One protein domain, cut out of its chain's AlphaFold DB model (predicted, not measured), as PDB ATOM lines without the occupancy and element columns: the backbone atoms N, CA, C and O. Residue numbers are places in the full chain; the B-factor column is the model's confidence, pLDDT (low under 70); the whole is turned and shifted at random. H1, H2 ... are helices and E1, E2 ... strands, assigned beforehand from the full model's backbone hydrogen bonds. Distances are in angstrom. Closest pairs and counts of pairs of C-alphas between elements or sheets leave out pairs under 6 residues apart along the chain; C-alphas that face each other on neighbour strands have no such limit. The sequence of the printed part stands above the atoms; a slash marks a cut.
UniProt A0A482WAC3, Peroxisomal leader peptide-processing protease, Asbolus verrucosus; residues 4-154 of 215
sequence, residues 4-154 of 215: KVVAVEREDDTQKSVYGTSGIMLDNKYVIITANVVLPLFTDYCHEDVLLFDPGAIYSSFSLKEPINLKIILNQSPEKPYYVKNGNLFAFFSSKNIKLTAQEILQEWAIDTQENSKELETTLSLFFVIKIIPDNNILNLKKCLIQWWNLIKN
ATOM      1  N   LYS A   4      32.020 -19.894 -26.878       93.38
ATOM      2  CA  LYS A   4      33.224 -20.628 -26.473       93.38
ATOM      3  C   LYS A   4      34.208 -20.731 -27.623       93.38
ATOM      4  O   LYS A   4      33.810 -20.901 -28.769       93.38
ATOM      5  N   VAL A   5      35.491 -20.696 -27.289       94.69
ATOM      6  CA  VAL A   5      36.561 -21.054 -28.223       94.69
ATOM      7  C   VAL A   5      36.687 -22.566 -28.255       94.69
ATOM      8  O   VAL A   5      36.647 -23.219 -27.209       94.69
ATOM      9  N   VAL A   6      36.818 -23.113 -29.455       95.75
ATOM     10  CA  VAL A   6      37.019 -24.542 -29.694       95.75
ATOM     11  C   VAL A   6      38.190 -24.742 -30.644       95.75
ATOM     12  O   VAL A   6      38.482 -23.864 -31.454       95.75
ATOM     13  N   ALA A   7      38.844 -25.898 -30.557       95.50
ATOM     14  CA  ALA A   7      39.722 -26.349 -31.631       95.50
ATOM     15  C   ALA A   7      38.899 -27.178 -32.619       95.50
ATOM     16  O   ALA A   7      38.051 -27.974 -32.205       95.50
ATOM     17  N   VAL A   8      39.147 -26.992 -33.907       95.31
ATOM     18  CA  VAL A   8      38.562 -27.801 -34.973       95.31
ATOM     19  C   VAL A   8      39.690 -28.544 -35.663       95.31
ATOM     20  O   VAL A   8      40.568 -27.922 -36.253       95.31
ATOM     21  N   GLU A   9      39.662 -29.870 -35.565       93.62
ATOM     22  CA  GLU A   9      40.597 -30.772 -36.231       93.62
ATOM     23  C   GLU A   9      39.889 -31.457 -37.408       93.62
ATOM     24  O   GLU A   9      38.755 -31.935 -37.291       93.62
ATOM     25  N   ARG A  10      40.578 -31.520 -38.544       90.19
ATOM     26  CA  ARG A  10      40.197 -32.270 -39.738       90.19
ATOM     27  C   ARG A  10      41.289 -33.285 -40.020       90.19
ATOM     28  O   ARG A  10      42.446 -32.911 -40.208       90.19
ATOM     29  N   GLU A  11      40.912 -34.551 -40.074       85.19
ATOM     30  CA  GLU A  11      41.816 -35.623 -40.482       85.19
ATOM     31  C   GLU A  11      41.703 -35.810 -41.994       85.19
ATOM     32  O   GLU A  11      40.603 -35.882 -42.541       85.19
ATOM     33  N   ASP A  12      42.849 -35.815 -42.665       78.62
ATOM     34  CA  ASP A  12      42.967 -36.162 -44.073       78.62
ATOM     35  C   ASP A  12      43.585 -37.558 -44.169       78.62
ATOM     36  O   ASP A  12      44.799 -37.739 -44.017       78.62
ATOM     37  N   ASP A  13      42.731 -38.556 -44.391       75.31
ATOM     38  CA  ASP A  13      43.139 -39.960 -44.457       75.31
ATOM     39  C   ASP A  13      44.034 -40.246 -45.675       75.31
ATOM     40  O   ASP A  13      44.864 -41.159 -45.631       75.31
ATOM     41  N   THR A  14      43.918 -39.450 -46.746       74.31
ATOM     42  CA  THR A  14      44.703 -39.631 -47.975       74.31
ATOM     43  C   THR A  14      46.154 -39.202 -47.775       74.31
ATOM     44  O   THR A  14      47.078 -39.906 -48.190       74.31
ATOM     45  N   GLN A  15      46.364 -38.083 -47.078       74.06
ATOM     46  CA  GLN A  15      47.688 -37.514 -46.809       74.06
ATOM     47  C   GLN A  15      48.253 -37.899 -45.436       74.06
ATOM     48  O   GLN A  15      49.406 -37.578 -45.139       74.06
ATOM     49  N   LYS A  16      47.468 -38.590 -44.596       80.69
ATOM     50  CA  LYS A  16      47.790 -38.893 -43.189       80.69
ATOM     51  C   LYS A  16      48.189 -37.642 -42.401       80.69
ATOM     52  O   LYS A  16      49.098 -37.683 -41.571       80.69
ATOM     53  N   SER A  17      47.523 -36.526 -42.677       83.38
ATOM     54  CA  SER A  17      47.780 -35.234 -42.045       83.38
ATOM     55  C   SER A  17      46.569 -34.779 -41.235       83.38
ATOM     56  O   SER A  17      45.425 -35.142 -41.510       83.38
ATOM     57  N   VAL A  18      46.834 -34.003 -40.184       85.69
ATOM     58  CA  VAL A  18      45.797 -33.404 -39.341       85.69
ATOM     59  C   VAL A  18      45.905 -31.899 -39.479       85.69
ATOM     60  O   VAL A  18      46.943 -31.315 -39.171       85.69
ATOM     61  N   TYR A  19      44.823 -31.283 -39.936       89.19
ATOM     62  CA  TYR A  19      44.708 -29.838 -40.057       89.19
ATOM     63  C   TYR A  19      43.902 -29.314 -38.876       89.19
ATOM     64  O   TYR A  19      42.830 -29.838 -38.573       89.19
ATOM     65  N   GLY A  20      44.419 -28.291 -38.203       91.81
ATOM     66  CA  GLY A  20      43.812 -27.718 -37.010       91.81
ATOM     67  C   GLY A  20      43.610 -26.216 -37.148       91.81
ATOM     68  O   GLY A  20      44.459 -25.519 -37.696       91.81
ATOM     69  N   THR A  21      42.505 -25.706 -36.616       94.69
ATOM     70  CA  THR A  21      42.274 -24.262 -36.491       94.69
ATOM     71  C   THR A  21      41.398 -23.945 -35.286       94.69
ATOM     72  O   THR A  21      40.886 -24.843 -34.608       94.69
ATOM     73  N   SER A  22      41.234 -22.659 -35.002       96.00
ATOM     74  CA  SER A  22      40.338 -22.181 -33.963       96.00
ATOM     75  C   SER A  22      38.926 -22.014 -34.519       96.00
ATOM     76  O   SER A  22      38.705 -21.810 -35.711       96.00
ATOM     77  N   GLY A  23      37.936 -22.099 -33.643       96.19
ATOM     78  CA  GLY A  23      36.554 -21.824 -33.999       96.19
ATOM     79  C   GLY A  23      35.801 -21.142 -32.874       96.19
ATOM     80  O   GLY A  23      36.132 -21.285 -31.692       96.19
ATOM     81  N   ILE A  24      34.741 -20.435 -33.252       96.12
ATOM     82  CA  ILE A  24      33.792 -19.831 -32.320       96.12
ATOM     83  C   ILE A  24      32.568 -20.725 -32.253       96.12
ATOM     84  O   ILE A  24      31.817 -20.847 -33.219       96.12
ATOM     85  N   MET A  25      32.343 -21.336 -31.098       95.38
ATOM     86  CA  MET A  25      31.135 -22.095 -30.835       95.38
ATOM     87  C   MET A  25      30.038 -21.202 -30.261       95.38
ATOM     88  O   MET A  25      30.253 -20.491 -29.280       95.38
ATOM     89  N   LEU A  26      28.848 -21.320 -30.843       94.38
ATOM     90  CA  LEU A  26      27.631 -20.599 -30.500       94.38
ATOM     91  C   LEU A  26      26.573 -21.578 -29.961       94.38
ATOM     92  O   LEU A  26      26.204 -22.555 -30.626       94.38
ATOM     93  N   ASP A  27      26.107 -21.332 -28.733       91.12
ATOM     94  CA  ASP A  27      25.047 -22.072 -28.025       91.12
ATOM     95  C   ASP A  27      25.234 -23.602 -27.996       91.12
ATOM     96  O   ASP A  27      24.270 -24.368 -27.971       91.12
ATOM     97  N   ASN A  28      26.486 -24.070 -28.007       91.00
ATOM     98  CA  ASN A  28      26.860 -25.490 -28.087       91.00
ATOM     99  C   ASN A  28      26.283 -26.244 -29.307       91.00
ATOM    100  O   ASN A  28      26.212 -27.479 -29.288       91.00
ATOM    101  N   LYS A  29      25.868 -25.514 -30.350       92.56
ATOM    102  CA  LYS A  29      25.165 -26.044 -31.530       92.56
ATOM    103  C   LYS A  29      25.934 -25.836 -32.820       92.56
ATOM    104  O   LYS A  29      26.013 -26.764 -33.624       92.56
ATOM    105  N   TYR A  30      26.473 -24.637 -33.002       94.94
ATOM    106  CA  TYR A  30      27.141 -24.228 -34.229       94.94
ATOM    107  C   TYR A  30      28.572 -23.817 -33.922       94.94
ATOM    108  O   TYR A  30      28.822 -23.221 -32.879       94.94
ATOM    109  N   VAL A  31      29.500 -24.121 -34.821       95.88
ATOM    110  CA  VAL A  31      30.877 -23.622 -34.778       95.88
ATOM    111  C   VAL A  31      31.145 -22.867 -36.064       95.88
ATOM    112  O   VAL A  31      30.892 -23.397 -37.141       95.88
ATOM    113  N   ILE A  32      31.634 -21.640 -35.946       95.56
ATOM    114  CA  ILE A  32      32.074 -20.829 -37.078       95.56
ATOM    115  C   ILE A  32      33.590 -20.938 -37.172       95.56
ATOM    116  O   ILE A  32      34.281 -20.755 -36.167       95.56
ATOM    117  N   ILE A  33      34.085 -21.231 -38.370       95.06
ATOM    118  CA  ILE A  33      35.512 -21.272 -38.699       95.06
ATOM    119  C   ILE A  33      35.786 -20.492 -39.983       95.06
ATOM    120  O   ILE A  33      34.890 -20.271 -40.802       95.06
ATOM    121  N   THR A  34      37.040 -20.103 -40.171       91.75
ATOM    122  CA  THR A  34      37.554 -19.620 -41.455       91.75
ATOM    123  C   THR A  34      37.702 -20.763 -42.461       91.75
ATOM    124  O   THR A  34      37.668 -21.945 -42.110       91.75
ATOM    125  N   ALA A  35      37.858 -20.417 -43.737       88.19
ATOM    126  CA  ALA A  35      37.927 -21.395 -44.816       88.19
ATOM    127  C   ALA A  35      39.230 -22.210 -44.879       88.19
ATOM    128  O   ALA A  35      39.231 -23.268 -45.493       88.19
ATOM    129  N   ASN A  36      40.307 -21.788 -44.216       84.25
ATOM    130  CA  ASN A  36      41.641 -22.409 -44.260       84.25
ATOM    131  C   ASN A  36      41.661 -23.943 -44.078       84.25
ATOM    132  O   ASN A  36      42.416 -24.625 -44.764       84.25
ATOM    133  N   VAL A  37      40.828 -24.505 -43.195       84.88
ATOM    134  CA  VAL A  37      40.799 -25.964 -42.954       84.88
ATOM    135  C   VAL A  37      39.840 -26.703 -43.889       84.88
ATOM    136  O   VAL A  37      39.941 -27.915 -44.027       84.88
ATOM    137  N   VAL A  38      38.916 -26.027 -44.568       82.94
ATOM    138  CA  VAL A  38      37.873 -26.699 -45.372       82.94
ATOM    139  C   VAL A  38      38.054 -26.465 -46.868       82.94
ATOM    140  O   VAL A  38      37.808 -27.377 -47.650       82.94
ATOM    141  N   LEU A  39      38.525 -25.282 -47.267       77.31
ATOM    142  CA  LEU A  39      38.632 -24.858 -48.662       77.31
ATOM    143  C   LEU A  39      39.382 -25.859 -49.554       77.31
ATOM    144  O   LEU A  39      38.833 -26.181 -50.605       77.31
ATOM    145  N   PRO A  40      40.518 -26.462 -49.134       75.69
ATOM    146  CA  PRO A  40      41.230 -27.429 -49.976       75.69
ATOM    147  C   PRO A  40      40.425 -28.691 -50.346       75.69
ATOM    148  O   PRO A  40      40.833 -29.444 -51.225       75.69
ATOM    149  N   LEU A  41      39.301 -28.966 -49.667       72.81
ATOM    150  CA  LEU A  41      38.442 -30.129 -49.937       72.81
ATOM    151  C   LEU A  41      37.339 -29.862 -50.961       72.81
ATOM    152  O   LEU A  41      36.663 -30.798 -51.401       72.81
ATOM    153  N   PHE A  42      37.128 -28.607 -51.345       68.50
ATOM    154  CA  PHE A  42      36.173 -28.282 -52.392       68.50
ATOM    155  C   PHE A  42      36.735 -28.666 -53.774       68.50
ATOM    156  O   PHE A  42      37.945 -28.774 -53.990       68.50
ATOM    157  N   THR A  43      35.853 -29.001 -54.718       56.03
ATOM    158  CA  THR A  43      36.229 -29.152 -56.132       56.03
ATOM    159  C   THR A  43      36.614 -27.804 -56.726       56.03
ATOM    160  O   THR A  43      36.090 -26.781 -56.293       56.03
ATOM    161  N   ASP A  44      37.448 -27.810 -57.769       53.38
ATOM    162  CA  ASP A  44      37.780 -26.614 -58.564       53.38
ATOM    163  C   ASP A  44      36.500 -25.874 -59.017       53.38
ATOM    164  O   ASP A  44      36.450 -24.649 -59.021       53.38
ATOM    165  N   TYR A  45      35.412 -26.621 -59.252       41.69
ATOM    166  CA  TYR A  45      34.065 -26.104 -59.537       41.69
ATOM    167  C   TYR A  45      33.480 -25.196 -58.438       41.69
ATOM    168  O   TYR A  45      32.819 -24.210 -58.742       41.69
ATOM    169  N   CYS A  46      33.730 -25.482 -57.157       50.34
ATOM    170  CA  CYS A  46      33.228 -24.643 -56.067       50.34
ATOM    171  C   CYS A  46      34.027 -23.348 -55.900       50.34
ATOM    172  O   CYS A  46      33.491 -22.403 -55.337       50.34
ATOM    173  N   HIS A  47      35.266 -23.253 -56.394       54.97
ATOM    174  CA  HIS A  47      35.996 -21.985 -56.339       54.97
ATOM    175  C   HIS A  47      35.332 -20.920 -57.219       54.97
ATOM    176  O   HIS A  47      35.221 -19.777 -56.785       54.97
ATOM    177  N   GLU A  48      34.822 -21.286 -58.399       54.31
ATOM    178  CA  GLU A  48      34.083 -20.357 -59.265       54.31
ATOM    179  C   GLU A  48      32.668 -20.070 -58.738       54.31
ATOM    180  O   GLU A  48      32.258 -18.909 -58.693       54.31
ATOM    181  N   ASP A  49      31.955 -21.082 -58.234       53.91
ATOM    182  CA  ASP A  49      30.610 -20.894 -57.670       53.91
ATOM    183  C   ASP A  49      30.625 -20.086 -56.363       53.91
ATOM    184  O   ASP A  49      29.731 -19.272 -56.123       53.91
ATOM    185  N   VAL A  50      31.668 -20.234 -55.531       56.78
ATOM    186  CA  VAL A  50      31.820 -19.452 -54.294       56.78
ATOM    187  C   VAL A  50      31.949 -17.952 -54.574       56.78
ATOM    188  O   VAL A  50      31.519 -17.123 -53.766       56.78
ATOM    189  N   LEU A  51      32.475 -17.593 -55.748       56.28
ATOM    190  CA  LEU A  51      32.579 -16.214 -56.219       56.28
ATOM    191  C   LEU A  51      31.244 -15.647 -56.731       56.28
ATOM    192  O   LEU A  51      31.122 -14.422 -56.792       56.28
ATOM    193  N   LEU A  52      30.267 -16.499 -57.067       61.69
ATOM    194  CA  LEU A  52      28.939 -16.114 -57.572       61.69
ATOM    195  C   LEU A  52      27.906 -15.881 -56.462       61.69
ATOM    196  O   LEU A  52      26.815 -15.383 -56.735       61.69
ATOM    197  N   PHE A  53      28.221 -16.237 -55.218       68.62
ATOM    198  CA  PHE A  53      27.295 -16.064 -54.107       68.62
ATOM    199  C   PHE A  53      27.168 -14.609 -53.662       68.62
ATOM    200  O   PHE A  53      28.156 -13.880 -53.535       68.62
ATOM    201  N   ASP A  54      25.934 -14.220 -53.342       69.12
ATOM    202  CA  ASP A  54      25.610 -12.915 -52.789       69.12
ATOM    203  C   ASP A  54      26.298 -12.755 -51.429       69.12
ATOM    204  O   ASP A  54      26.016 -13.506 -50.484       69.12
ATOM    205  N   PRO A  55      27.193 -11.767 -51.277       69.38
ATOM    206  CA  PRO A  55      27.864 -11.556 -50.010       69.38
ATOM    207  C   PRO A  55      26.869 -11.283 -48.878       69.38
ATOM    208  O   PRO A  55      25.938 -10.491 -49.022       69.38
ATOM    209  N   GLY A  56      27.084 -11.926 -47.731       71.19
ATOM    210  CA  GLY A  56      26.187 -11.857 -46.576       71.19
ATOM    211  C   GLY A  56      24.977 -12.801 -46.631       71.19
ATOM    212  O   GLY A  56      24.299 -12.960 -45.612       71.19
ATOM    213  N   ALA A  57      24.713 -13.471 -47.757       83.25
ATOM    214  CA  ALA A  57      23.768 -14.580 -47.786       83.25
ATOM    215  C   ALA A  57      24.398 -15.850 -47.183       83.25
ATOM    216  O   ALA A  57      25.607 -16.073 -47.245       83.25
ATOM    217  N   ILE A  58      23.555 -16.674 -46.557       85.12
ATOM    218  CA  ILE A  58      23.961 -17.942 -45.943       85.12
ATOM    219  C   ILE A  58      23.478 -19.074 -46.836       85.12
ATOM    220  O   ILE A  58      22.272 -19.196 -47.075       85.12
ATOM    221  N   TYR A  59      24.407 -19.924 -47.251       84.75
ATOM    222  CA  TYR A  59      24.163 -21.050 -48.139       84.75
ATOM    223  C   TYR A  59      24.365 -22.357 -47.386       84.75
ATOM    224  O   TYR A  59      25.323 -22.497 -46.635       84.75
ATOM    225  N   SER A  60      23.461 -23.317 -47.573       81.44
ATOM    226  CA  SER A  60      23.511 -24.637 -46.918       81.44
ATOM    227  C   SER A  60      23.561 -25.806 -47.900       81.44
ATOM    228  O   SER A  60      23.443 -26.957 -47.490       81.44
ATOM    229  N   SER A  61      23.669 -25.522 -49.198       72.62
ATOM    230  CA  SER A  61      23.788 -26.527 -50.250       72.62
ATOM    231  C   SER A  61      25.134 -26.346 -50.930       72.62
ATOM    232  O   SER A  61      25.452 -25.252 -51.386       72.62
ATOM    233  N   PHE A  62      25.934 -27.406 -50.924       75.19
ATOM    234  CA  PHE A  62      27.234 -27.467 -51.575       75.19
ATOM    235  C   PHE A  62      27.602 -28.930 -51.823       75.19
ATOM    236  O   PHE A  62      27.152 -29.825 -51.102       75.19
ATOM    237  N   SER A  63      28.423 -29.160 -52.843       66.00
ATOM    238  CA  SER A  63      28.934 -30.482 -53.201       66.00
ATOM    239  C   SER A  63      30.344 -30.643 -52.648       66.00
ATOM    240  O   SER A  63      31.221 -29.830 -52.927       66.00
ATOM    241  N   LEU A  64      30.560 -31.692 -51.860       69.31
ATOM    242  CA  LEU A  64      31.879 -32.051 -51.341       69.31
ATOM    243  C   LEU A  64      32.467 -33.184 -52.184       69.31
ATOM    244  O   LEU A  64      31.726 -34.073 -52.605       69.31
ATOM    245  N   LYS A  65      33.791 -33.170 -52.394       65.56
ATOM    246  CA  LYS A  65      34.511 -34.303 -53.004       65.56
ATOM    247  C   LYS A  65      34.332 -35.571 -52.165       65.56
ATOM    248  O   LYS A  65      34.101 -36.646 -52.706       65.56
ATOM    249  N   GLU A  66      34.410 -35.414 -50.845       66.50
ATOM    250  CA  GLU A  66      34.412 -36.498 -49.865       66.50
ATOM    251  C   GLU A  66      33.681 -36.075 -48.576       66.50
ATOM    252  O   GLU A  66      33.590 -34.877 -48.276       66.50
ATOM    253  N   PRO A  67      33.130 -37.025 -47.798       69.44
ATOM    254  CA  PRO A  67      32.558 -36.724 -46.491       69.44
ATOM    255  C   PRO A  67      33.636 -36.185 -45.541       69.44
ATOM    256  O   PRO A  67      34.662 -36.821 -45.322       69.44
ATOM    257  N   ILE A  68      33.386 -35.019 -44.942       79.50
ATOM    258  CA  ILE A  68      34.350 -34.359 -44.053       79.50
ATOM    259  C   ILE A  68      34.047 -34.726 -42.604       79.50
ATOM    260  O   ILE A  68      33.016 -34.332 -42.058       79.50
ATOM    261  N   ASN A  69      34.988 -35.417 -41.963       81.06
ATOM    262  CA  ASN A  69      34.953 -35.667 -40.527       81.06
ATOM    263  C   ASN A  69      35.655 -34.523 -39.784       81.06
ATOM    264  O   ASN A  69      36.883 -34.437 -39.773       81.06
ATOM    265  N   LEU A  70      34.874 -33.645 -39.150       91.12
ATOM    266  CA  LEU A  70      35.398 -32.559 -38.320       91.12
ATOM    267  C   LEU A  70      35.255 -32.915 -36.842       91.12
ATOM    268  O   LEU A  70      34.151 -33.178 -36.355       91.12
ATOM    269  N   LYS A  71      36.369 -32.882 -36.112       94.12
ATOM    270  CA  LYS A  71      36.419 -33.058 -34.660       94.12
ATOM    271  C   LYS A  71      36.449 -31.689 -33.998       94.12
ATOM    272  O   LYS A  71      37.335 -30.881 -34.245       94.12
ATOM    273  N   ILE A  72      35.478 -31.433 -33.135       94.88
ATOM    274  CA  ILE A  72      35.347 -30.205 -32.357       94.88
ATOM    275  C   ILE A  72      35.783 -30.512 -30.934       94.88
ATOM    276  O   ILE A  72      35.169 -31.334 -30.252       94.88
ATOM    277  N   ILE A  73      36.833 -29.840 -30.485       94.62
ATOM    278  CA  ILE A  73      37.490 -30.100 -29.210       94.62
ATOM    279  C   ILE A  73      37.232 -28.930 -28.275       94.62
ATOM    280  O   ILE A  73      37.514 -27.772 -28.590       94.62
ATOM    281  N   LEU A  74      36.691 -29.252 -27.107       91.50
ATOM    282  CA  LEU A  74      36.327 -28.298 -26.073       91.50
ATOM    283  C   LEU A  74      37.100 -28.583 -24.797       91.50
ATOM    284  O   LEU A  74      37.307 -29.742 -24.449       91.50
ATOM    285  N   ASN A  75      37.431 -27.530 -24.057       84.00
ATOM    286  CA  ASN A  75      37.922 -27.666 -22.694       84.00
ATOM    287  C   ASN A  75      36.722 -27.823 -21.742       84.00
ATOM    288  O   ASN A  75      35.758 -27.059 -21.846       84.00
ATOM    289  N   GLN A  76      36.754 -28.824 -20.861       68.62
ATOM    290  CA  GLN A  76      35.620 -29.183 -20.002       68.62
ATOM    291  C   GLN A  76      35.937 -29.046 -18.507       68.62
ATOM    292  O   GLN A  76      35.109 -28.507 -17.774       68.62
ATOM    293  N   SER A  77      37.095 -29.532 -18.041       63.69
ATOM    294  CA  SER A  77      37.478 -29.490 -16.623       63.69
ATOM    295  C   SER A  77      38.970 -29.825 -16.406       63.69
ATOM    296  O   SER A  77      39.630 -30.301 -17.329       63.69
ATOM    297  N   PRO A  78      39.513 -29.637 -15.184       60.97
ATOM    298  CA  PRO A  78      40.885 -30.035 -14.844       60.97
ATOM    299  C   PRO A  78      41.145 -31.549 -14.944       60.97
ATOM    300  O   PRO A  78      42.275 -31.963 -15.176       60.97
ATOM    301  N   GLU A  79      40.112 -32.380 -14.765       60.44
ATOM    302  CA  GLU A  79      40.229 -33.847 -14.683       60.44
ATOM    303  C   GLU A  79      40.106 -34.545 -16.048       60.44
ATOM    304  O   GLU A  79      40.686 -35.607 -16.267       60.44
ATOM    305  N   LYS A  80      39.365 -33.943 -16.987       63.06
ATOM    306  CA  LYS A  80      39.344 -34.325 -18.403       63.06
ATOM    307  C   LYS A  80      39.640 -33.077 -19.223       63.06
ATOM    308  O   LYS A  80      38.728 -32.270 -19.426       63.06
ATOM    309  N   PRO A  81      40.882 -32.915 -19.713       71.38
ATOM    310  CA  PRO A  81      41.301 -31.645 -20.288       71.38
ATOM    311  C   PRO A  81      40.507 -31.312 -21.554       71.38
ATOM    312  O   PRO A  81      40.277 -30.138 -21.838       71.38
ATOM    313  N   TYR A  82      40.026 -32.335 -22.275       83.44
ATOM    314  CA  TYR A  82      39.291 -32.149 -23.518       83.44
ATOM    315  C   TYR A  82      38.105 -33.099 -23.667       83.44
ATOM    316  O   TYR A  82      38.166 -34.274 -23.302       83.44
ATOM    317  N   TYR A  83      37.052 -32.586 -24.294       87.69
ATOM    318  CA  TYR A  83      35.924 -33.350 -24.802       87.69
ATOM    319  C   TYR A  83      35.797 -33.135 -26.308       87.69
ATOM    320  O   TYR A  83      35.883 -32.003 -26.784       87.69
ATOM    321  N   VAL A  84      35.604 -34.225 -27.052       92.06
ATOM    322  CA  VAL A  84      35.550 -34.218 -28.517       92.06
ATOM    323  C   VAL A  84      34.124 -34.505 -28.974       92.06
ATOM    324  O   VAL A  84      33.513 -35.486 -28.548       92.06
ATOM    325  N   LYS A  85      33.601 -33.658 -29.860       92.62
ATOM    326  CA  LYS A  85      32.353 -33.877 -30.596       92.62
ATOM    327  C   LYS A  85      32.649 -33.987 -32.081       92.62
ATOM    328  O   LYS A  85      33.513 -33.280 -32.581       92.62
ATOM    329  N   ASN A  86      31.878 -34.796 -32.792       92.25
ATOM    330  CA  ASN A  86      31.885 -34.749 -34.249       92.25
ATOM    331  C   ASN A  86      30.956 -33.631 -34.724       92.25
ATOM    332  O   ASN A  86      29.879 -33.424 -34.160       92.25
ATOM    333  N   GLY A  87      31.390 -32.910 -35.749       90.69
ATOM    334  CA  GLY A  87      30.624 -31.868 -36.407       90.69
ATOM    335  C   GLY A  87      30.525 -32.133 -37.901       90.69
ATOM    336  O   GLY A  87      31.424 -32.715 -38.498       90.69
ATOM    337  N   ASN A  88      29.426 -31.688 -38.502       90.00
ATOM    338  CA  ASN A  88      29.222 -31.763 -39.944       90.00
ATOM    339  C   ASN A  88      29.177 -30.356 -40.525       90.00
ATOM    340  O   ASN A  88      28.554 -29.468 -39.936       90.00
ATOM    341  N   LEU A  89      29.775 -30.161 -41.697       89.81
ATOM    342  CA  LEU A  89      29.618 -28.914 -42.432       89.81
ATOM    343  C   LEU A  89      28.130 -28.693 -42.737       89.81
ATOM    344  O   LEU A  89      27.432 -29.610 -43.172       89.81
ATOM    345  N   PHE A  90      27.622 -27.501 -42.442       90.44
ATOM    346  CA  PHE A  90      26.194 -27.203 -42.533       90.44
ATOM    347  C   PHE A  90      25.896 -26.040 -43.462       90.44
ATOM    348  O   PHE A  90      24.960 -26.112 -44.255       90.44
ATOM    349  N   ALA A  91      26.666 -24.967 -43.339       90.75
ATOM    350  CA  ALA A  91      26.466 -23.771 -44.129       90.75
ATOM    351  C   ALA A  91      27.781 -23.020 -44.320       90.75
ATOM    352  O   ALA A  91      28.769 -23.303 -43.643       90.75
ATOM    353  N   PHE A  92      27.773 -22.041 -45.209       90.00
ATOM    354  CA  PHE A  92      28.851 -21.079 -45.373       90.00
ATOM    355  C   PHE A  92      28.285 -19.713 -45.760       90.00
ATOM    356  O   PHE A  92      27.127 -19.589 -46.173       90.00
ATOM    357  N   PHE A  93      29.097 -18.683 -45.583       90.00
ATOM    358  CA  PHE A  93      28.798 -17.319 -46.000       90.00
ATOM    359  C   PHE A  93      30.101 -16.569 -46.276       90.00
ATOM    360  O   PHE A  93      31.155 -16.923 -45.744       90.00
ATOM    361  N   SER A  94      30.026 -15.525 -47.096       88.50
ATOM    362  CA  SER A  94      31.177 -14.694 -47.451       88.50
ATOM    363  C   SER A  94      30.955 -13.225 -47.091       88.50
ATOM    364  O   SER A  94      29.820 -12.743 -47.011       88.50
ATOM    365  N   SER A  95      32.052 -12.500 -46.871       89.25
ATOM    366  CA  SER A  95      32.045 -11.063 -46.583       89.25
ATOM    367  C   SER A  95      32.641 -10.259 -47.736       89.25
ATOM    368  O   SER A  95      33.838 -10.339 -48.012       89.25
ATOM    369  N   LYS A  96      31.818  -9.408 -48.366       88.81
ATOM    370  CA  LYS A  96      32.261  -8.510 -49.448       88.81
ATOM    371  C   LYS A  96      33.338  -7.540 -48.981       88.81
ATOM    372  O   LYS A  96      34.318  -7.342 -49.685       88.81
ATOM    373  N   ASN A  97      33.147  -6.938 -47.806       90.56
ATOM    374  CA  ASN A  97      34.060  -5.920 -47.287       90.56
ATOM    375  C   ASN A  97      35.451  -6.511 -47.031       90.56
ATOM    376  O   ASN A  97      36.448  -5.902 -47.409       90.56
ATOM    377  N   ILE A  98      35.513  -7.724 -46.461       90.75
ATOM    378  CA  ILE A  98      36.785  -8.424 -46.244       90.75
ATOM    379  C   ILE A  98      37.427  -8.775 -47.584       90.75
ATOM    380  O   ILE A  98      38.615  -8.536 -47.749       90.75
ATOM    381  N   LYS A  99      36.649  -9.270 -48.555       87.56
ATOM    382  CA  LYS A  99      37.163  -9.612 -49.887       87.56
ATOM    383  C   LYS A  99      37.776  -8.406 -50.606       87.56
ATOM    384  O   LYS A  99      38.909  -8.493 -51.057       87.56
ATOM    385  N   LEU A 100      37.051  -7.286 -50.669       87.56
ATOM    386  CA  LEU A 100      37.532  -6.051 -51.304       87.56
ATOM    387  C   LEU A 100      38.769  -5.492 -50.595       87.56
ATOM    388  O   LEU A 100      39.724  -5.082 -51.241       87.56
ATOM    389  N   THR A 101      38.780  -5.524 -49.262       90.00
ATOM    390  CA  THR A 101      39.936  -5.048 -48.494       90.00
ATOM    391  C   THR A 101      41.152  -5.958 -48.680       90.00
ATOM    392  O   THR A 101      42.267  -5.470 -48.823       90.00
ATOM    393  N   ALA A 102      40.956  -7.280 -48.693       85.88
ATOM    394  CA  ALA A 102      42.029  -8.236 -48.949       85.88
ATOM    395  C   ALA A 102      42.614  -8.047 -50.356       85.88
ATOM    396  O   ALA A 102      43.829  -8.073 -50.499       85.88
ATOM    397  N   GLN A 103      41.766  -7.784 -51.357       83.56
ATOM    398  CA  GLN A 103      42.183  -7.447 -52.721       83.56
ATOM    399  C   GLN A 103      43.115  -6.241 -52.751       83.56
ATOM    400  O   GLN A 103      44.200  -6.324 -53.311       83.56
ATOM    401  N   GLU A 104      42.719  -5.138 -52.117       85.25
ATOM    402  CA  GLU A 104      43.526  -3.915 -52.086       85.25
ATOM    403  C   GLU A 104      44.869  -4.142 -51.384       85.25
ATOM    404  O   GLU A 104      45.916  -3.849 -51.956       85.25
ATOM    405  N   ILE A 105      44.860  -4.749 -50.192       82.88
ATOM    406  CA  ILE A 105      46.088  -4.993 -49.421       82.88
ATOM    407  C   ILE A 105      47.032  -5.942 -50.173       82.88
ATOM    408  O   ILE A 105      48.221  -5.664 -50.290       82.88
ATOM    409  N   LEU A 106      46.527  -7.066 -50.689       75.44
ATOM    410  CA  LEU A 106      47.367  -8.079 -51.332       75.44
ATOM    411  C   LEU A 106      47.890  -7.622 -52.699       75.44
ATOM    412  O   LEU A 106      49.023  -7.956 -53.049       75.44
ATOM    413  N   GLN A 107      47.112  -6.835 -53.450       70.81
ATOM    414  CA  GLN A 107      47.563  -6.254 -54.716       70.81
ATOM    415  C   GLN A 107      48.615  -5.165 -54.500       70.81
ATOM    416  O   GLN A 107      49.610  -5.135 -55.225       70.81
ATOM    417  N   GLU A 108      48.437  -4.296 -53.500       64.88
ATOM    418  CA  GLU A 108      49.409  -3.242 -53.191       64.88
ATOM    419  C   GLU A 108      50.738  -3.805 -52.676       64.88
ATOM    420  O   GLU A 108      51.795  -3.228 -52.934       64.88
ATOM    421  N   TRP A 109      50.709  -4.934 -51.962       57.25
ATOM    422  CA  TRP A 109      51.901  -5.466 -51.303       57.25
ATOM    423  C   TRP A 109      52.774  -6.340 -52.217       57.25
ATOM    424  O   TRP A 109      53.862  -6.731 -51.801       57.25
ATOM    425  N   ALA A 110      52.361  -6.606 -53.465       55.41
ATOM    426  CA  ALA A 110      53.116  -7.379 -54.464       55.41
ATOM    427  C   ALA A 110      53.692  -8.715 -53.938       55.41
ATOM    428  O   ALA A 110      54.719  -9.187 -54.424       55.41
ATOM    429  N   ILE A 111      53.051  -9.315 -52.924       56.31
ATOM    430  CA  ILE A 111      53.587 -10.490 -52.222       56.31
ATOM    431  C   ILE A 111      53.510 -11.753 -53.091       56.31
ATOM    432  O   ILE A 111      54.269 -12.685 -52.846       56.31
ATOM    433  N   ASP A 112      52.662 -11.802 -54.125       51.56
ATOM    434  CA  ASP A 112      52.438 -13.056 -54.847       51.56
ATOM    435  C   ASP A 112      51.941 -12.901 -56.292       51.56
ATOM    436  O   ASP A 112      51.504 -11.832 -56.728       51.56
ATOM    437  N   THR A 113      51.999 -13.998 -57.051       57.50
ATOM    438  CA  THR A 113      51.434 -14.087 -58.407       57.50
ATOM    439  C   THR A 113      49.905 -13.897 -58.390       57.50
ATOM    440  O   THR A 113      49.225 -14.114 -57.383       57.50
ATOM    441  N   GLN A 114      49.320 -13.481 -59.522       60.22
ATOM    442  CA  GLN A 114      47.876 -13.198 -59.633       60.22
ATOM    443  C   GLN A 114      46.961 -14.398 -59.306       60.22
ATOM    444  O   GLN A 114      45.769 -14.207 -59.072       60.22
ATOM    445  N   GLU A 115      47.482 -15.626 -59.322       62.44
ATOM    446  CA  GLU A 115      46.721 -16.839 -59.001       62.44
ATOM    447  C   GLU A 115      46.663 -17.090 -57.486       62.44
ATOM    448  O   GLU A 115      45.570 -17.252 -56.945       62.44
ATOM    449  N   ASN A 116      47.798 -16.994 -56.782       61.44
ATOM    450  CA  ASN A 116      47.878 -17.193 -55.327       61.44
ATOM    451  C   ASN A 116      47.080 -16.134 -54.538       61.44
ATOM    452  O   ASN A 116      46.443 -16.433 -53.527       61.44
ATOM    453  N   SER A 117      47.068 -14.887 -55.022       62.00
ATOM    454  CA  SER A 117      46.319 -13.783 -54.398       62.00
ATOM    455  C   SER A 117      44.803 -14.020 -54.397       62.00
ATOM    456  O   SER A 117      44.157 -13.832 -53.366       62.00
ATOM    457  N   LYS A 118      44.231 -14.525 -55.500       66.56
ATOM    458  CA  LYS A 118      42.788 -14.819 -55.600       66.56
ATOM    459  C   LYS A 118      42.330 -15.898 -54.617       66.56
ATOM    460  O   LYS A 118      41.231 -15.805 -54.055       66.56
ATOM    461  N   GLU A 119      43.154 -16.921 -54.406       74.06
ATOM    462  CA  GLU A 119      42.856 -17.990 -53.449       74.06
ATOM    463  C   GLU A 119      42.878 -17.460 -52.008       74.06
ATOM    464  O   GLU A 119      41.966 -17.742 -51.222       74.06
ATOM    465  N   LEU A 120      43.856 -16.614 -51.675       77.69
ATOM    466  CA  LEU A 120      43.980 -16.021 -50.346       77.69
ATOM    467  C   LEU A 120      42.832 -15.049 -50.028       77.69
ATOM    468  O   LEU A 120      42.230 -15.137 -48.957       77.69
ATOM    469  N   GLU A 121      42.463 -14.172 -50.966       78.44
ATOM    470  CA  GLU A 121      41.305 -13.269 -50.843       78.44
ATOM    471  C   GLU A 121      40.006 -14.035 -50.553       78.44
ATOM    472  O   GLU A 121      39.198 -13.650 -49.697       78.44
ATOM    473  N   THR A 122      39.807 -15.144 -51.267       79.12
ATOM    474  CA  THR A 122      38.643 -16.016 -51.094       79.12
ATOM    475  C   THR A 122      38.690 -16.702 -49.733       79.12
ATOM    476  O   THR A 122      37.697 -16.701 -49.009       79.12
ATOM    477  N   THR A 123      39.856 -17.210 -49.335       82.12
ATOM    478  CA  THR A 123      40.052 -17.885 -48.045       82.12
ATOM    479  C   THR A 123      39.760 -16.965 -46.860       82.12
ATOM    480  O   THR A 123      39.090 -17.374 -45.913       82.12
ATOM    481  N   LEU A 124      40.231 -15.714 -46.910       85.81
ATOM    482  CA  LEU A 124      40.058 -14.741 -45.826       85.81
ATOM    483  C   LEU A 124      38.618 -14.232 -45.700       85.81
ATOM    484  O   LEU A 124      38.182 -13.863 -44.611       85.81
ATOM    485  N   SER A 125      37.878 -14.195 -46.809       88.25
ATOM    486  CA  SER A 125      36.514 -13.661 -46.852       88.25
ATOM    487  C   SER A 125      35.419 -14.711 -46.667       88.25
ATOM    488  O   SER A 125      34.251 -14.330 -46.541       88.25
ATOM    489  N   LEU A 126      35.769 -15.999 -46.632       88.81
ATOM    490  CA  LEU A 126      34.837 -17.120 -46.557       88.81
ATOM    491  C   LEU A 126      34.829 -17.766 -45.166       88.81
ATOM    492  O   LEU A 126      35.867 -18.098 -44.589       88.81
ATOM    493  N   PHE A 127      33.623 -17.999 -44.654       92.06
ATOM    494  CA  PHE A 127      33.389 -18.594 -43.344       92.06
ATOM    495  C   PHE A 127      32.477 -19.802 -43.468       92.06
ATOM    496  O   PHE A 127      31.466 -19.771 -44.172       92.06
ATOM    497  N   PHE A 128      32.805 -20.851 -42.724       92.38
ATOM    498  CA  PHE A 128      32.023 -22.074 -42.666       92.38
ATOM    499  C   PHE A 128      31.371 -22.249 -41.306       92.38
ATOM    500  O   PHE A 128      31.917 -21.885 -40.266       92.38
ATOM    501  N   VAL A 129      30.192 -22.858 -41.329       93.94
ATOM    502  CA  VAL A 129      29.410 -23.214 -40.156       93.94
ATOM    503  C   VAL A 129      29.338 -24.727 -40.060       93.94
ATOM    504  O   VAL A 129      28.808 -25.404 -40.944       93.94
ATOM    505  N   ILE A 130      29.821 -25.248 -38.943       93.81
ATOM    506  CA  ILE A 130      29.750 -26.654 -38.572       93.81
ATOM    507  C   ILE A 130      28.596 -26.819 -37.587       93.81
ATOM    508  O   ILE A 130      28.502 -26.088 -36.602       93.81
ATOM    509  N   LYS A 131      27.718 -27.792 -37.823       92.56
ATOM    510  CA  LYS A 131      26.680 -28.188 -36.862       92.56
ATOM    511  C   LYS A 131      27.161 -29.361 -36.017       92.56
ATOM    512  O   LYS A 131      27.694 -30.338 -36.538       92.56
ATOM    513  N   ILE A 132      26.930 -29.266 -34.713       90.62
ATOM    514  CA  ILE A 132      27.217 -30.319 -33.731       90.62
ATOM    515  C   ILE A 132      26.003 -31.233 -33.554       90.62
ATOM    516  O   ILE A 132      26.128 -32.448 -33.436       90.62
ATOM    517  N   ILE A 133      24.814 -30.635 -33.502       86.00
ATOM    518  CA  ILE A 133      23.546 -31.343 -33.332       86.00
ATOM    519  C   ILE A 133      22.898 -31.474 -34.716       86.00
ATOM    520  O   ILE A 133      22.919 -30.497 -35.471       86.00
ATOM    521  N   PRO A 134      22.331 -32.641 -35.071       76.50
ATOM    522  CA  PRO A 134      21.638 -32.832 -36.340       76.50
ATOM    523  C   PRO A 134      20.317 -32.048 -36.349       76.50
ATOM    524  O   PRO A 134      19.245 -32.584 -36.096       76.50
ATOM    525  N   ASP A 135      20.407 -30.755 -36.636       78.31
ATOM    526  CA  ASP A 135      19.292 -29.888 -36.998       78.31
ATOM    527  C   ASP A 135      19.604 -29.293 -38.375       78.31
ATOM    528  O   ASP A 135      20.660 -28.691 -38.581       78.31
ATOM    529  N   ASN A 136      18.707 -29.504 -39.338       74.19
ATOM    530  CA  ASN A 136      18.863 -29.007 -40.706       74.19
ATOM    531  C   ASN A 136      18.191 -27.643 -40.912       74.19
ATOM    532  O   ASN A 136      18.126 -27.145 -42.035       74.19
ATOM    533  N   ASN A 137      17.680 -27.019 -39.851       86.56
ATOM    534  CA  ASN A 137      16.939 -25.780 -39.973       86.56
ATOM    535  C   ASN A 137      17.859 -24.548 -40.025       86.56
ATOM    536  O   ASN A 137      18.296 -24.020 -38.999       86.56
ATOM    537  N   ILE A 138      18.087 -24.024 -41.233       88.69
ATOM    538  CA  ILE A 138      18.863 -22.791 -41.457       88.69
ATOM    539  C   ILE A 138      18.276 -21.572 -40.726       88.69
ATOM    540  O   ILE A 138      19.003 -20.639 -40.383       88.69
ATOM    541  N   LEU A 139      16.971 -21.574 -40.426       90.44
ATOM    542  CA  LEU A 139      16.331 -20.499 -39.670       90.44
ATOM    543  C   LEU A 139      16.863 -20.424 -38.233       90.44
ATOM    544  O   LEU A 139      16.993 -19.328 -37.689       90.44
ATOM    545  N   ASN A 140      17.198 -21.565 -37.624       91.19
ATOM    546  CA  ASN A 140      17.758 -21.605 -36.274       91.19
ATOM    547  C   ASN A 140      19.179 -21.035 -36.246       91.19
ATOM    548  O   ASN A 140      19.497 -20.251 -35.352       91.19
ATOM    549  N   LEU A 141      19.985 -21.329 -37.272       91.50
ATOM    550  CA  LEU A 141      21.287 -20.687 -37.464       91.50
ATOM    551  C   LEU A 141      21.137 -19.169 -37.626       91.50
ATOM    552  O   LEU A 141      21.795 -18.416 -36.914       91.50
ATOM    553  N   LYS A 142      20.228 -18.706 -38.494       91.88
ATOM    554  CA  LYS A 142      19.966 -17.267 -38.680       91.88
ATOM    555  C   LYS A 142      19.583 -16.580 -37.369       91.88
ATOM    556  O   LYS A 142      20.120 -15.522 -37.060       91.88
ATOM    557  N   LYS A 143      18.702 -17.189 -36.570       92.38
ATOM    558  CA  LYS A 143      18.335 -16.672 -35.240       92.38
ATOM    559  C   LYS A 143      19.548 -16.571 -34.312       92.38
ATOM    560  O   LYS A 143      19.703 -15.548 -33.654       92.38
ATOM    561  N   CYS A 144      20.404 -17.591 -34.288       92.50
ATOM    562  CA  CYS A 144      21.623 -17.621 -33.477       92.50
ATOM    563  C   CYS A 144      22.607 -16.508 -33.889       92.50
ATOM    564  O   CYS A 144      23.089 -15.761 -33.041       92.50
ATOM    565  N   LEU A 145      22.822 -16.310 -35.194       92.12
ATOM    566  CA  LEU A 145      23.669 -15.231 -35.718       92.12
ATOM    567  C   LEU A 145      23.090 -13.839 -35.436       92.12
ATOM    568  O   LEU A 145      23.830 -12.938 -35.058       92.12
ATOM    569  N   ILE A 146      21.770 -13.657 -35.557       92.69
ATOM    570  CA  ILE A 146      21.100 -12.395 -35.200       92.69
ATOM    571  C   ILE A 146      21.262 -12.103 -33.705       92.69
ATOM    572  O   ILE A 146      21.495 -10.957 -33.325       92.69
ATOM    573  N   GLN A 147      21.143 -13.118 -32.846       93.50
ATOM    574  CA  GLN A 147      21.383 -12.961 -31.412       93.50
ATOM    575  C   GLN A 147      22.826 -12.543 -31.136       93.50
ATOM    576  O   GLN A 147      23.022 -11.583 -30.397       93.50
ATOM    577  N   TRP A 148      23.806 -13.190 -31.771       92.69
ATOM    578  CA  TRP A 148      25.211 -12.804 -31.648       92.69
ATOM    579  C   TRP A 148      25.452 -11.367 -32.113       92.69
ATOM    580  O   TRP A 148      26.020 -10.569 -31.373       92.69
ATOM    581  N   TRP A 149      24.935 -11.007 -33.290       91.81
ATOM    582  CA  TRP A 149      25.031  -9.655 -33.833       91.81
ATOM    583  C   TRP A 149      24.430  -8.614 -32.888       91.81
ATOM    584  O   TRP A 149      25.027  -7.570 -32.650       91.81
ATOM    585  N   ASN A 150      23.275  -8.902 -32.285       93.38
ATOM    586  CA  ASN A 150      22.638  -7.989 -31.339       93.38
ATOM    587  C   ASN A 150      23.475  -7.715 -30.082       93.38
ATOM    588  O   ASN A 150      23.267  -6.663 -29.482       93.38
ATOM    589  N   LEU A 151      24.393  -8.612 -29.702       89.81
ATOM    590  CA  LEU A 151      25.313  -8.388 -28.582       89.81
ATOM    591  C   LEU A 151      26.415  -7.386 -28.932       89.81
ATOM    592  O   LEU A 151      26.858  -6.665 -28.052       89.81
ATOM    593  N   ILE A 152      26.844  -7.340 -30.197       88.81
ATOM    594  CA  ILE A 152      28.032  -6.578 -30.616       88.81
ATOM    595  C   ILE A 152      27.718  -5.360 -31.490       88.81
ATOM    596  O   ILE A 152      28.567  -4.498 -31.655       88.81
ATOM    597  N   LYS A 153      26.511  -5.244 -32.056       89.50
ATOM    598  CA  LYS A 153      26.175  -4.206 -33.053       89.50
ATOM    599  C   LYS A 153      26.339  -2.762 -32.567       89.50
ATOM    600  O   LYS A 153      26.459  -1.858 -33.385       89.50
ATOM    601  N   ASN A 154      26.260  -2.550 -31.255       88.56
ATOM    602  CA  ASN A 154      26.402  -1.235 -30.634       88.56
ATOM    603  C   ASN A 154      27.807  -1.021 -30.057       88.56
ATOM    604  O   ASN A 154      28.123   0.096 -29.649       88.56
TER     605      ASN A 154
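This is residues 4 to 154 of the 215 residues of the protein "Peroxisomal leader peptide-processing protease" of Asbolus verrucosus (UniProt A0A482WAC3). Look first for a closed barrel of six antiparallel strands, with the helical hairpin of H2 and H3 and the short H1 gathered at one end and H4 crossing its outside wall. The last residues of H4 and the tail, 149 to 154, stick out, and the long link from H1 to E4 runs along the surface. The printed part has 151 residues, in the order E1 E2 E3 H1 E4 E5 H2 H3 E6 H4, a mixed class of helices and strands. It is compact, with a radius of gyration of the C-alphas of 16.3 A and spans of 49 by 44 by 30 A.

Find C-alpha 4 at (33.224, -20.628, -26.473); there E1 begins, residues 4 to 12, 25.4 A long. E2, residues 17 to 26, spans 27.4 A and bends by 53 degrees at residue 22; E3 is residues 30 to 34 and E4 residues 70 to 74. E5, residues 83 to 94, spans 29.7 A and bends by 67 degrees at residue 86; E6, residues 126 to 131, spans 16.8 A. Among the helices, H1 is residues 44 to 52, H2 residues 96 to 108, 18.3 A, and H3 residues 114 to 125, 17.1 A. H4, residues 138 to 152, runs 21.6 A to C-alpha 152 at (28.032, -6.578, -30.616).

Walk round the barrel: E1 and E2 have N 8 and O 21 at 2.9 A, E2 and E3 N 26 and O 30 at 2.8 A, E3 and E6 N 31 and O 130 at 2.8 A. Go on through E6 and E5, N 129 and O 91 at 2.8 A, and E5 and E4, N 85 and O 72 at 2.8 A, to E4 and E1, N 71 and O 9 at 2.8 A, each pair within hydrogen-bond range. E1, E2 and E3 form a meander, each strand the antiparallel neighbour of the one before. H4 is on the barrel, outside it, at a height over the sheet of 7.7 A. H3 is on the barrel too, with C-alphas 94 and 125 of E5 and H3 closest at 5.5 A. H2 and H3, a helical hairpin, touch at C-alphas 99 and 125, 5.1 A, at a shallow tilt of 34 degrees, only just short of steep. Every O i to N i+4 pair is within range in H2, against 6 of 8 in H3, 10 of 11 in H4 and 2 of 5 in H1, where 3 of 6 O i to N i+3 pairs are.

The C-alphas of Glu 79 and Gln 114 are farthest apart, 50.1 A. The printed part has no cut; the link from H1 to E4 is long, and in it residues 58 to 59 pair with 92 to 93 of E5. The pLDDT is under 70 at residues 42 to 55, 63 to 67, 76 to 80 and 108 to 118.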